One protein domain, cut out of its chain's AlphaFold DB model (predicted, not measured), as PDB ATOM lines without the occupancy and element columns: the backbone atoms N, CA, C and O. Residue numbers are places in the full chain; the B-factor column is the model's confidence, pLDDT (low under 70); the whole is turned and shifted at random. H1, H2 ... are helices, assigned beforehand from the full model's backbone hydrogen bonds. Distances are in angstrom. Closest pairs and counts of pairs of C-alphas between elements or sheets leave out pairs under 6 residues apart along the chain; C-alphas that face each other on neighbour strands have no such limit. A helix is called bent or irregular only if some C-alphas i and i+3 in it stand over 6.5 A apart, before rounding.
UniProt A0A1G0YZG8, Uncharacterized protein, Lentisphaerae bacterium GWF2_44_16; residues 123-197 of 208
ATOM      1  N   ARG A 123     -16.646 -52.235  25.091       86.25
ATOM      2  CA  ARG A 123     -15.468 -51.362  25.255       86.25
ATOM      3  C   ARG A 123     -14.748 -51.535  26.584       86.25
ATOM      4  O   ARG A 123     -13.526 -51.622  26.608       86.25
ATOM      5  N   ASN A 124     -15.487 -51.696  27.680       88.38
ATOM      6  CA  ASN A 124     -14.901 -51.972  28.995       88.38
ATOM      7  C   ASN A 124     -13.988 -53.211  28.976       88.38
ATOM      8  O   ASN A 124     -12.877 -53.184  29.499       88.38
ATOM      9  N   LYS A 125     -14.427 -54.293  28.322       91.25
ATOM     10  CA  LYS A 125     -13.624 -55.505  28.148       91.25
ATOM     11  C   LYS A 125     -12.466 -55.263  27.194       91.25
ATOM     12  O   LYS A 125     -11.366 -55.723  27.478       91.25
ATOM     13  N   ALA A 126     -12.693 -54.539  26.101       88.69
ATOM     14  CA  ALA A 126     -11.655 -54.182  25.140       88.69
ATOM     15  C   ALA A 126     -10.487 -53.442  25.832       88.69
ATOM     16  O   ALA A 126      -9.336 -53.870  25.730       88.69
ATOM     17  N   LEU A 127     -10.800 -52.423  26.639       89.62
ATOM     18  CA  LEU A 127      -9.830 -51.617  27.382       89.62
ATOM     19  C   LEU A 127      -9.009 -52.441  28.387       89.62
ATOM     20  O   LEU A 127      -7.803 -52.230  28.503       89.62
ATOM     21  N   VAL A 128      -9.614 -53.422  29.071       92.25
ATOM     22  CA  VAL A 128      -8.887 -54.326  29.989       92.25
ATOM     23  C   VAL A 128      -7.746 -55.059  29.275       92.25
ATOM     24  O   VAL A 128      -6.651 -55.186  29.827       92.25
ATOM     25  N   TYR A 129      -7.967 -55.524  28.042       90.19
ATOM     26  CA  TYR A 129      -6.927 -56.214  27.275       90.19
ATOM     27  C   TYR A 129      -5.832 -55.264  26.780       90.19
ATOM     28  O   TYR A 129      -4.663 -55.652  26.786       90.19
ATOM     29  N   LEU A 130      -6.177 -54.024  26.423       87.69
ATOM     30  CA  LEU A 130      -5.183 -53.015  26.050       87.69
ATOM     31  C   LEU A 130      -4.304 -52.603  27.236       87.69
ATOM     32  O   LEU A 130      -3.084 -52.631  27.116       87.69
ATOM     33  N   LYS A 131      -4.893 -52.315  28.404       91.00
ATOM     34  CA  LYS A 131      -4.133 -51.971  29.622       91.00
ATOM     35  C   LYS A 131      -3.196 -53.094  30.055       91.00
ATOM     36  O   LYS A 131      -2.075 -52.853  30.497       91.00
ATOM     37  N   LYS A 132      -3.623 -54.347  29.870       89.19
ATOM     38  CA  LYS A 132      -2.746 -55.500  30.082       89.19
ATOM     39  C   LYS A 132      -1.549 -55.486  29.128       89.19
ATOM     40  O   LYS A 132      -0.430 -55.699  29.583       89.19
ATOM     41  N   LEU A 133      -1.758 -55.217  27.838       86.06
ATOM     42  CA  LEU A 133      -0.651 -55.089  26.887       86.06
ATOM     43  C   LEU A 133       0.279 -53.926  27.219       86.06
ATOM     44  O   LEU A 133       1.483 -54.075  27.041       86.06
ATOM     45  N   GLU A 134      -0.250 -52.807  27.714       88.12
ATOM     46  CA  GLU A 134       0.553 -51.632  28.066       88.12
ATOM     47  C   GLU A 134       1.493 -51.946  29.226       88.12
ATOM     48  O   GLU A 134       2.673 -51.609  29.164       88.12
ATOM     49  N   SER A 135       1.010 -52.681  30.234       89.12
ATOM     50  CA  SER A 135       1.864 -53.157  31.328       89.12
ATOM     51  C   SER A 135       2.998 -54.075  30.850       89.12
ATOM     52  O   SER A 135       4.066 -54.101  31.456       89.12
ATOM     53  N   GLU A 136       2.783 -54.803  29.747       85.25
ATOM     54  CA  GLU A 136       3.780 -55.673  29.113       85.25
ATOM     55  C   GLU A 136       4.688 -54.892  28.125       85.25
ATOM     56  O   GLU A 136       5.801 -55.334  27.853       85.25
ATOM     57  N   ASN A 137       4.243 -53.739  27.596       80.94
ATOM     58  CA  ASN A 137       4.899 -52.965  26.526       80.94
ATOM     59  C   ASN A 137       4.778 -51.439  26.761       80.94
ATOM     60  O   ASN A 137       4.139 -50.729  25.979       80.94
ATOM     61  N   PRO A 138       5.396 -50.886  27.819       84.12
ATOM     62  CA  PRO A 138       5.129 -49.519  28.280       84.12
ATOM     63  C   PRO A 138       5.673 -48.414  27.363       84.12
ATOM     64  O   PRO A 138       5.387 -47.235  27.584       84.12
ATOM     65  N   THR A 139       6.485 -48.744  26.360       82.12
ATOM     66  CA  THR A 139       7.073 -47.781  25.413       82.12
ATOM     67  C   THR A 139       6.355 -47.741  24.064       82.12
ATOM     68  O   THR A 139       6.663 -46.867  23.254       82.12
ATOM     69  N   ASP A 140       5.387 -48.632  23.832       76.62
ATOM     70  CA  ASP A 140       4.632 -48.703  22.583       76.62
ATOM     71  C   ASP A 140       3.696 -47.487  22.456       76.62
ATOM     72  O   ASP A 140       2.733 -47.316  23.213       76.62
ATOM     73  N   LYS A 141       4.027 -46.592  21.519       75.44
ATOM     74  CA  LYS A 141       3.289 -45.345  21.292       75.44
ATOM     75  C   LYS A 141       1.915 -45.604  20.673       75.44
ATOM     76  O   LYS A 141       0.958 -44.933  21.062       75.44
ATOM     77  N   ASP A 142       1.810 -46.589  19.787       71.81
ATOM     78  CA  ASP A 142       0.576 -46.921  19.072       71.81
ATOM     79  C   ASP A 142      -0.444 -47.525  20.038       71.81
ATOM     80  O   ASP A 142      -1.624 -47.165  20.038       71.81
ATOM     81  N   LEU A 143       0.025 -48.389  20.939       77.44
ATOM     82  CA  LEU A 143      -0.799 -48.964  21.994       77.44
ATOM     83  C   LEU A 143      -1.336 -47.896  22.957       77.44
ATOM     84  O   LEU A 143      -2.525 -47.899  23.276       77.44
ATOM     85  N   LYS A 144      -0.490 -46.954  23.391       80.88
ATOM     86  CA  LYS A 144      -0.920 -45.831  24.246       80.88
ATOM     87  C   LYS A 144      -1.974 -44.968  23.573       80.88
ATOM     88  O   LYS A 144      -2.904 -44.496  24.225       80.88
ATOM     89  N   LEU A 145      -1.824 -44.744  22.274       75.19
ATOM     90  CA  LEU A 145      -2.764 -43.958  21.490       75.19
ATOM     91  C   LEU A 145      -4.126 -44.651  21.392       75.19
ATOM     92  O   LEU A 145      -5.160 -44.023  21.611       75.19
ATOM     93  N   LEU A 146      -4.117 -45.966  21.164       76.25
ATOM     94  CA  LEU A 146      -5.316 -46.797  21.147       76.25
ATOM     95  C   LEU A 146      -6.028 -46.828  22.509       76.25
ATOM     96  O   LEU A 146      -7.254 -46.764  22.564       76.25
ATOM     97  N   ILE A 147      -5.273 -46.873  23.610       84.56
ATOM     98  CA  ILE A 147      -5.820 -46.786  24.973       84.56
ATOM     99  C   ILE A 147      -6.488 -45.437  25.204       84.56
ATOM    100  O   ILE A 147      -7.637 -45.409  25.633       84.56
ATOM    101  N   LYS A 148      -5.815 -44.330  24.868       82.62
ATOM    102  CA  LYS A 148      -6.393 -42.982  24.996       82.62
ATOM    103  C   LYS A 148      -7.695 -42.849  24.216       82.62
ATOM    104  O   LYS A 148      -8.646 -42.261  24.722       82.62
ATOM    105  N   TYR A 149      -7.738 -43.402  23.006       78.69
ATOM    106  CA  TYR A 149      -8.951 -43.436  22.203       78.69
ATOM    107  C   TYR A 149     -10.085 -44.185  22.921       78.69
ATOM    108  O   TYR A 149     -11.170 -43.632  23.087       78.69
ATOM    109  N   GLU A 150      -9.840 -45.406  23.403       81.56
ATOM    110  CA  GLU A 150     -10.865 -46.184  24.109       81.56
ATOM    111  C   GLU A 150     -11.297 -45.539  25.435       81.56
ATOM    112  O   GLU A 150     -12.484 -45.528  25.750       81.56
ATOM    113  N   GLU A 151     -10.372 -44.954  26.202       85.06
ATOM    114  CA  GLU A 151     -10.684 -44.239  27.447       85.06
ATOM    115  C   GLU A 151     -11.566 -43.020  27.200       85.06
ATOM    116  O   GLU A 151     -12.505 -42.758  27.956       85.06
ATOM    117  N   ALA A 152     -11.291 -42.281  26.134       77.88
ATOM    118  CA  ALA A 152     -12.024 -41.071  25.840       77.88
ATOM    119  C   ALA A 152     -13.372 -41.373  25.141       77.88
ATOM    120  O   ALA A 152     -14.356 -40.696  25.435       77.88
ATOM    121  N   MET A 153     -13.484 -42.466  24.372       76.75
ATOM    122  CA  MET A 153     -14.776 -43.028  23.938       76.75
ATOM    123  C   MET A 153     -15.622 -43.519  25.119       76.75
ATOM    124  O   MET A 153     -16.822 -43.265  25.167       76.75
ATOM    125  N   PHE A 154     -15.002 -44.191  26.092       77.88
ATOM    126  CA  PHE A 154     -15.678 -44.650  27.306       77.88
ATOM    127  C   PHE A 154     -16.137 -43.484  28.194       77.88
ATOM    128  O   PHE A 154     -17.225 -43.528  28.758       77.88
ATOM    129  N   SER A 155     -15.331 -42.424  28.291       79.25
ATOM    130  CA  SER A 155     -15.687 -41.195  29.019       79.25
ATOM    131  C   SER A 155     -16.813 -40.423  28.332       79.25
ATOM    132  O   SER A 155     -17.593 -39.745  28.997       79.25
ATOM    133  N   PHE A 156     -16.889 -40.511  27.003       76.19
ATOM    134  CA  PHE A 156     -17.966 -39.918  26.222       76.19
ATOM    135  C   PHE A 156     -19.306 -40.618  26.484       76.19
ATOM    136  O   PHE A 156     -20.300 -39.948  26.759       76.19
ATOM    137  N   ASP A 157     -19.329 -41.950  26.406       78.12
ATOM    138  CA  ASP A 157     -20.481 -42.773  26.772       78.12
ATOM    139  C   ASP A 157     -20.014 -44.218  27.021       78.12
ATOM    140  O   ASP A 157     -19.559 -44.927  26.120       78.12
ATOM    141  N   ALA A 158     -20.125 -44.650  28.279       78.44
ATOM    142  CA  ALA A 158     -19.629 -45.938  28.753       78.44
ATOM    143  C   ALA A 158     -20.373 -47.139  28.146       78.44
ATOM    144  O   ALA A 158     -19.810 -48.234  28.062       78.44
ATOM    145  N   GLU A 159     -21.620 -46.937  27.717       80.19
ATOM    146  CA  GLU A 159     -22.465 -47.957  27.089       80.19
ATOM    147  C   GLU A 159     -22.492 -47.819  25.562       80.19
ATOM    148  O   GLU A 159     -23.260 -48.499  24.876       80.19
ATOM    149  N   MET A 160     -21.650 -46.947  25.005       79.00
ATOM    150  CA  MET A 160     -21.652 -46.665  23.583       79.00
ATOM    151  C   MET A 160     -21.130 -47.832  22.751       79.00
ATOM    152  O   MET A 160     -19.921 -48.076  22.635       79.00
ATOM    153  N   ASP A 161     -22.058 -48.468  22.049       88.75
ATOM    154  CA  ASP A 161     -21.755 -49.342  20.929       88.75
ATOM    155  C   ASP A 161     -21.647 -48.512  19.640       88.75
ATOM    156  O   ASP A 161     -22.640 -48.145  19.012       88.75
ATOM    157  N   GLU A 162     -20.413 -48.183  19.259       85.94
ATOM    158  CA  GLU A 162     -20.127 -47.416  18.040       85.94
ATOM    159  C   GLU A 162     -20.686 -48.088  16.786       85.94
ATOM    160  O   GLU A 162     -21.171 -47.397  15.891       85.94
ATOM    161  N   TRP A 163     -20.624 -49.416  16.713       88.50
ATOM    162  CA  TRP A 163     -21.058 -50.151  15.531       88.50
ATOM    163  C   TRP A 163     -22.579 -50.120  15.410       88.50
ATOM    164  O   TRP A 163     -23.095 -49.932  14.316       88.50
ATOM    165  N   GLU A 164     -23.289 -50.186  16.537       91.00
ATOM    166  CA  GLU A 164     -24.743 -49.999  16.586       91.00
ATOM    167  C   GLU A 164     -25.169 -48.592  16.148       91.00
ATOM    168  O   GLU A 164     -26.136 -48.428  15.406       91.00
ATOM    169  N   ILE A 165     -24.431 -47.568  16.583       88.81
ATOM    170  CA  ILE A 165     -24.705 -46.173  16.217       88.81
ATOM    171  C   ILE A 165     -24.437 -45.929  14.731       88.81
ATOM    172  O   ILE A 165     -25.194 -45.207  14.087       88.81
ATOM    173  N   ARG A 166     -23.375 -46.529  14.181       86.56
ATOM    174  CA  ARG A 166     -23.049 -46.460  12.748       86.56
ATOM    175  C   ARG A 166     -24.066 -47.204  11.882       86.56
ATOM    176  O   ARG A 166     -24.346 -46.743  10.785       86.56
ATOM    177  N   ALA A 167     -24.603 -48.324  12.365       88.69
ATOM    178  CA  ALA A 167     -25.603 -49.118  11.652       88.69
ATOM    179  C   ALA A 167     -26.981 -48.440  11.586       88.69
ATOM    180  O   ALA A 167     -27.715 -48.638  10.622       88.69
ATOM    181  N   HIS A 168     -27.322 -47.648  12.607       90.94
ATOM    182  CA  HIS A 168     -28.650 -47.049  12.777       90.94
ATOM    183  C   HIS A 168     -28.574 -45.554  13.141       90.94
ATOM    184  O   HIS A 168     -29.024 -45.153  14.226       90.94
ATOM    185  N   PRO A 169     -27.983 -44.699  12.287       87.81
ATOM    186  CA  PRO A 169     -27.792 -43.280  12.586       87.81
ATOM    187  C   PRO A 169     -29.110 -42.547  12.873       87.81
ATOM    188  O   PRO A 169     -29.142 -41.656  13.720       87.81
ATOM    189  N   GLU A 170     -30.208 -42.948  12.237       90.88
ATOM    190  CA  GLU A 170     -31.556 -42.418  12.448       90.88
ATOM    191  C   GLU A 170     -32.074 -42.660  13.871       90.88
ATOM    192  O   GLU A 170     -32.695 -41.779  14.468       90.88
ATOM    193  N   LYS A 171     -31.757 -43.820  14.457       91.06
ATOM    194  CA  LYS A 171     -32.150 -44.178  15.827       91.06
ATOM    195  C   LYS A 171     -31.321 -43.432  16.874       91.06
ATOM    196  O   LYS A 171     -31.797 -43.183  17.981       91.06
ATOM    197  N   TYR A 172     -30.084 -43.072  16.536       87.88
ATOM    198  CA  TYR A 172     -29.110 -42.494  17.464       87.88
ATOM    199  C   TYR A 172     -28.592 -41.127  17.014       87.88
ATOM    200  O   TYR A 172     -27.435 -40.807  17.270       87.88
ATOM    201  N   LEU A 173     -29.430 -40.304  16.378       87.81
ATOM    202  CA  LEU A 173     -29.016 -39.093  15.656       87.81
ATOM    203  C   LEU A 173     -28.025 -38.197  16.423       87.81
ATOM    204  O   LEU A 173     -26.969 -37.838  15.902       87.81
ATOM    205  N   GLU A 174     -28.320 -37.871  17.683       87.25
ATOM    206  CA  GLU A 174     -27.454 -37.015  18.504       87.25
ATOM    207  C   GLU A 174     -26.138 -37.698  18.902       87.25
ATOM    208  O   GLU A 174     -25.079 -37.062  18.897       87.25
ATOM    209  N   LYS A 175     -26.167 -39.006  19.191       85.75
ATOM    210  CA  LYS A 175     -24.942 -39.777  19.447       85.75
ATOM    211  C   LYS A 175     -24.122 -39.928  18.170       85.75
ATOM    212  O   LYS A 175     -22.912 -39.781  18.231       85.75
ATOM    213  N   TYR A 176     -24.764 -40.134  17.023       85.94
ATOM    214  CA  TYR A 176     -24.118 -40.241  15.719       85.94
ATOM    215  C   TYR A 176     -23.414 -38.937  15.327       85.94
ATOM    216  O   TYR A 176     -22.236 -38.962  14.979       85.94
ATOM    217  N   LYS A 177     -24.070 -37.776  15.473       84.50
ATOM    218  CA  LYS A 177     -23.441 -36.459  15.241       84.50
ATOM    219  C   LYS A 177     -22.223 -36.240  16.139       84.50
ATOM    220  O   LYS A 177     -21.169 -35.809  15.666       84.50
ATOM    221  N   LYS A 178     -22.354 -36.542  17.434       80.31
ATOM    222  CA  LYS A 178     -21.256 -36.414  18.400       80.31
ATOM    223  C   LYS A 178     -20.115 -37.385  18.101       80.31
ATOM    224  O   LYS A 178     -18.972 -36.951  18.080       80.31
ATOM    225  N   LEU A 179     -20.423 -38.646  17.804       79.50
ATOM    226  CA  LEU A 179     -19.468 -39.676  17.396       79.50
ATOM    227  C   LEU A 179     -18.709 -39.246  16.137       79.50
ATOM    228  O   LEU A 179     -17.486 -39.293  16.125       79.50
ATOM    229  N   LYS A 180     -19.413 -38.745  15.114       77.81
ATOM    230  CA  LYS A 180     -18.811 -38.214  13.881       77.81
ATOM    231  C   LYS A 180     -17.843 -37.065  14.181       77.81
ATOM    232  O   LYS A 180     -16.708 -37.079  13.713       77.81
ATOM    233  N   LYS A 181     -18.254 -36.096  15.011       75.38
ATOM    234  CA  LYS A 181     -17.393 -34.977  15.437       75.38
ATOM    235  C   LYS A 181     -16.169 -35.459  16.219       75.38
ATOM    236  O   LYS A 181     -15.062 -34.996  15.968       75.38
ATOM    237  N   TYR A 182     -16.381 -36.390  17.142       73.19
ATOM    238  CA  TYR A 182     -15.361 -36.945  18.023       73.19
ATOM    239  C   TYR A 182     -14.313 -37.759  17.253       73.19
ATOM    240  O   TYR A 182     -13.113 -37.560  17.440       73.19
ATOM    241  N   ILE A 183     -14.758 -38.606  16.319       68.31
ATOM    242  CA  ILE A 183     -13.892 -39.321  15.377       68.31
ATOM    243  C   ILE A 183     -13.038 -38.326  14.598       68.31
ATOM    244  O   ILE A 183     -11.818 -38.433  14.591       68.31
ATOM    245  N   ASN A 184     -13.636 -37.291  14.024       64.44
ATOM    246  CA  ASN A 184     -12.868 -36.327  13.242       64.44
ATOM    247  C   ASN A 184     -11.844 -35.547  14.087       64.44
ATOM    248  O   ASN A 184     -10.759 -35.257  13.595       64.44
ATOM    249  N   SER A 185     -12.136 -35.242  15.358       61.75
ATOM    250  CA  SER A 185     -11.219 -34.477  16.215       61.75
ATOM    251  C   SER A 185     -10.110 -35.311  16.866       61.75
ATOM    252  O   SER A 185      -9.049 -34.769  17.157       61.75
ATOM    253  N   PHE A 186     -10.347 -36.601  17.131       57.59
ATOM    254  CA  PHE A 186      -9.366 -37.478  17.786       57.59
ATOM    255  C   PHE A 186      -8.671 -38.435  16.819       57.59
ATOM    256  O   PHE A 186      -7.493 -38.710  16.992       57.59
ATOM    257  N   ILE A 187      -9.374 -38.955  15.813       52.97
ATOM    258  CA  ILE A 187      -8.917 -40.084  14.990       52.97
ATOM    259  C   ILE A 187      -8.256 -39.621  13.692       52.97
ATOM    260  O   ILE A 187      -7.334 -40.288  13.236       52.97
ATOM    261  N   ALA A 188      -8.640 -38.474  13.121       50.22
ATOM    262  CA  ALA A 188      -7.989 -37.958  11.912       50.22
ATOM    263  C   ALA A 188      -6.460 -37.751  12.076       50.22
ATOM    264  O   ALA A 188      -5.726 -38.184  11.188       50.22
ATOM    265  N   PRO A 189      -5.943 -37.232  13.213       48.47
ATOM    266  CA  PRO A 189      -4.497 -37.169  13.464       48.47
ATOM    267  C   PRO A 189      -3.850 -38.545  13.709       48.47
ATOM    268  O   PRO A 189      -2.701 -38.762  13.345       48.47
ATOM    269  N   ILE A 190      -4.587 -39.493  14.301       46.38
ATOM    270  CA  ILE A 190      -4.114 -40.856  14.616       46.38
ATOM    271  C   ILE A 190      -3.972 -41.702  13.339       46.38
ATOM    272  O   ILE A 190      -3.011 -42.452  13.180       46.38
ATOM    273  N   VAL A 191      -4.931 -41.577  12.416       44.75
ATOM    274  CA  VAL A 191      -5.020 -42.364  11.175       44.75
ATOM    275  C   VAL A 191      -4.082 -41.842  10.083       44.75
ATOM    276  O   VAL A 191      -3.660 -42.629   9.238       44.75
ATOM    277  N   GLN A 192      -3.729 -40.551  10.099       39.34
ATOM    278  CA  GLN A 192      -2.772 -39.975   9.145       39.34
ATOM    279  C   GLN A 192      -1.341 -40.504   9.327       39.34
ATOM    280  O   GLN A 192      -0.619 -40.596   8.337       39.34
ATOM    281  N   GLU A 193      -0.937 -40.896  10.541       41.59
ATOM    282  CA  GLU A 193       0.422 -41.394  10.796       41.59
ATOM    283  C   GLU A 193       0.527 -42.931  10.847       41.59
ATOM    284  O   GLU A 193       1.520 -43.467  10.357       41.59
ATOM    285  N   TYR A 194      -0.463 -43.676  11.370       41.78
ATOM    286  CA  TYR A 194      -0.299 -45.124  11.580       41.78
ATOM    287  C   TYR A 194      -1.568 -45.972  11.368       41.78
ATOM    288  O   TYR A 194      -2.581 -45.854  12.049       41.78
ATOM    289  N   ASN A 195      -1.421 -46.924  10.441       41.75
ATOM    290  CA  ASN A 195      -2.201 -48.141  10.197       41.75
ATOM    291  C   ASN A 195      -3.754 -48.012  10.102       41.75
ATOM    292  O   ASN A 195      -4.444 -47.989  11.123       41.75
ATOM    293  N   PRO A 196      -4.346 -48.136   8.892       41.91
ATOM    294  CA  PRO A 196      -5.794 -48.020   8.619       41.91
ATOM    295  C   PRO A 196      -6.679 -49.146   9.209       41.91
ATOM    296  O   PRO A 196      -7.817 -49.343   8.794       41.91
ATOM    297  N   TRP A 197      -6.163 -49.931  10.155       45.88
ATOM    298  CA  TRP A 197      -6.851 -51.015  10.864       45.88
ATOM    299  C   TRP A 197      -7.352 -50.639  12.262       45.88
ATOM    300  O   TRP A 197      -8.008 -51.468  12.897       45.88
TER     301      TRP A 197
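Overview. This is residues 123 to 197 of the 208 residues of an uncharacterized protein of Lentisphaerae bacterium GWF2_44_16 (UniProt A0A1G0YZG8). H1 and H2 form a helical hairpin; the long H4 runs on the other side of H2 from H1, and short H3 packs on residues 175 to 179 of H4. The printed part, all helix, has 75 residues with named helices H1 to H4. It is only just compact, close to loose (radius of gyration of the C-alphas 13.4 A), spanning 41 by 27 by 18 A.

Along the chain. H1, residues 123 to 136, begins at C-alpha (-15.468, -51.362, 25.255) and measures 20.1 A; H2, 141 to 156, 22.5 A; H3, 162 to 167, 8.6 A. H4, 173 to 193, measures 29.9 A, ends at C-alpha (0.422, -41.394, 10.796) and has a kink of 42 degrees near residue 187; it is only just irregular, C-alphas 186 and 189 being 6.52 A apart.

Arrangement. H1 touches H2, closest C-alphas Leu 130 and Ile 147, 6.4 A, at a shallow tilt of 29 degrees, opposite ways. H2 and H4 only just touch, with 3 pairs of C-alphas within 8 A, closest Tyr 149 and Phe 186, 7.4 A. H3 touches H4, closest C-alphas Ile 165 and Tyr 176, 6.0 A, at a steep tilt of 64 degrees. Every O i to N i+4 pair is within hydrogen-bond range in H1, H2 and H3; in H4, 13 of 17.

Size, cuts and confidence. The printed part has no cut, and its three links are tight. Residues 135 to 141 stand free. Residues 183 to 197 have pLDDT under 70.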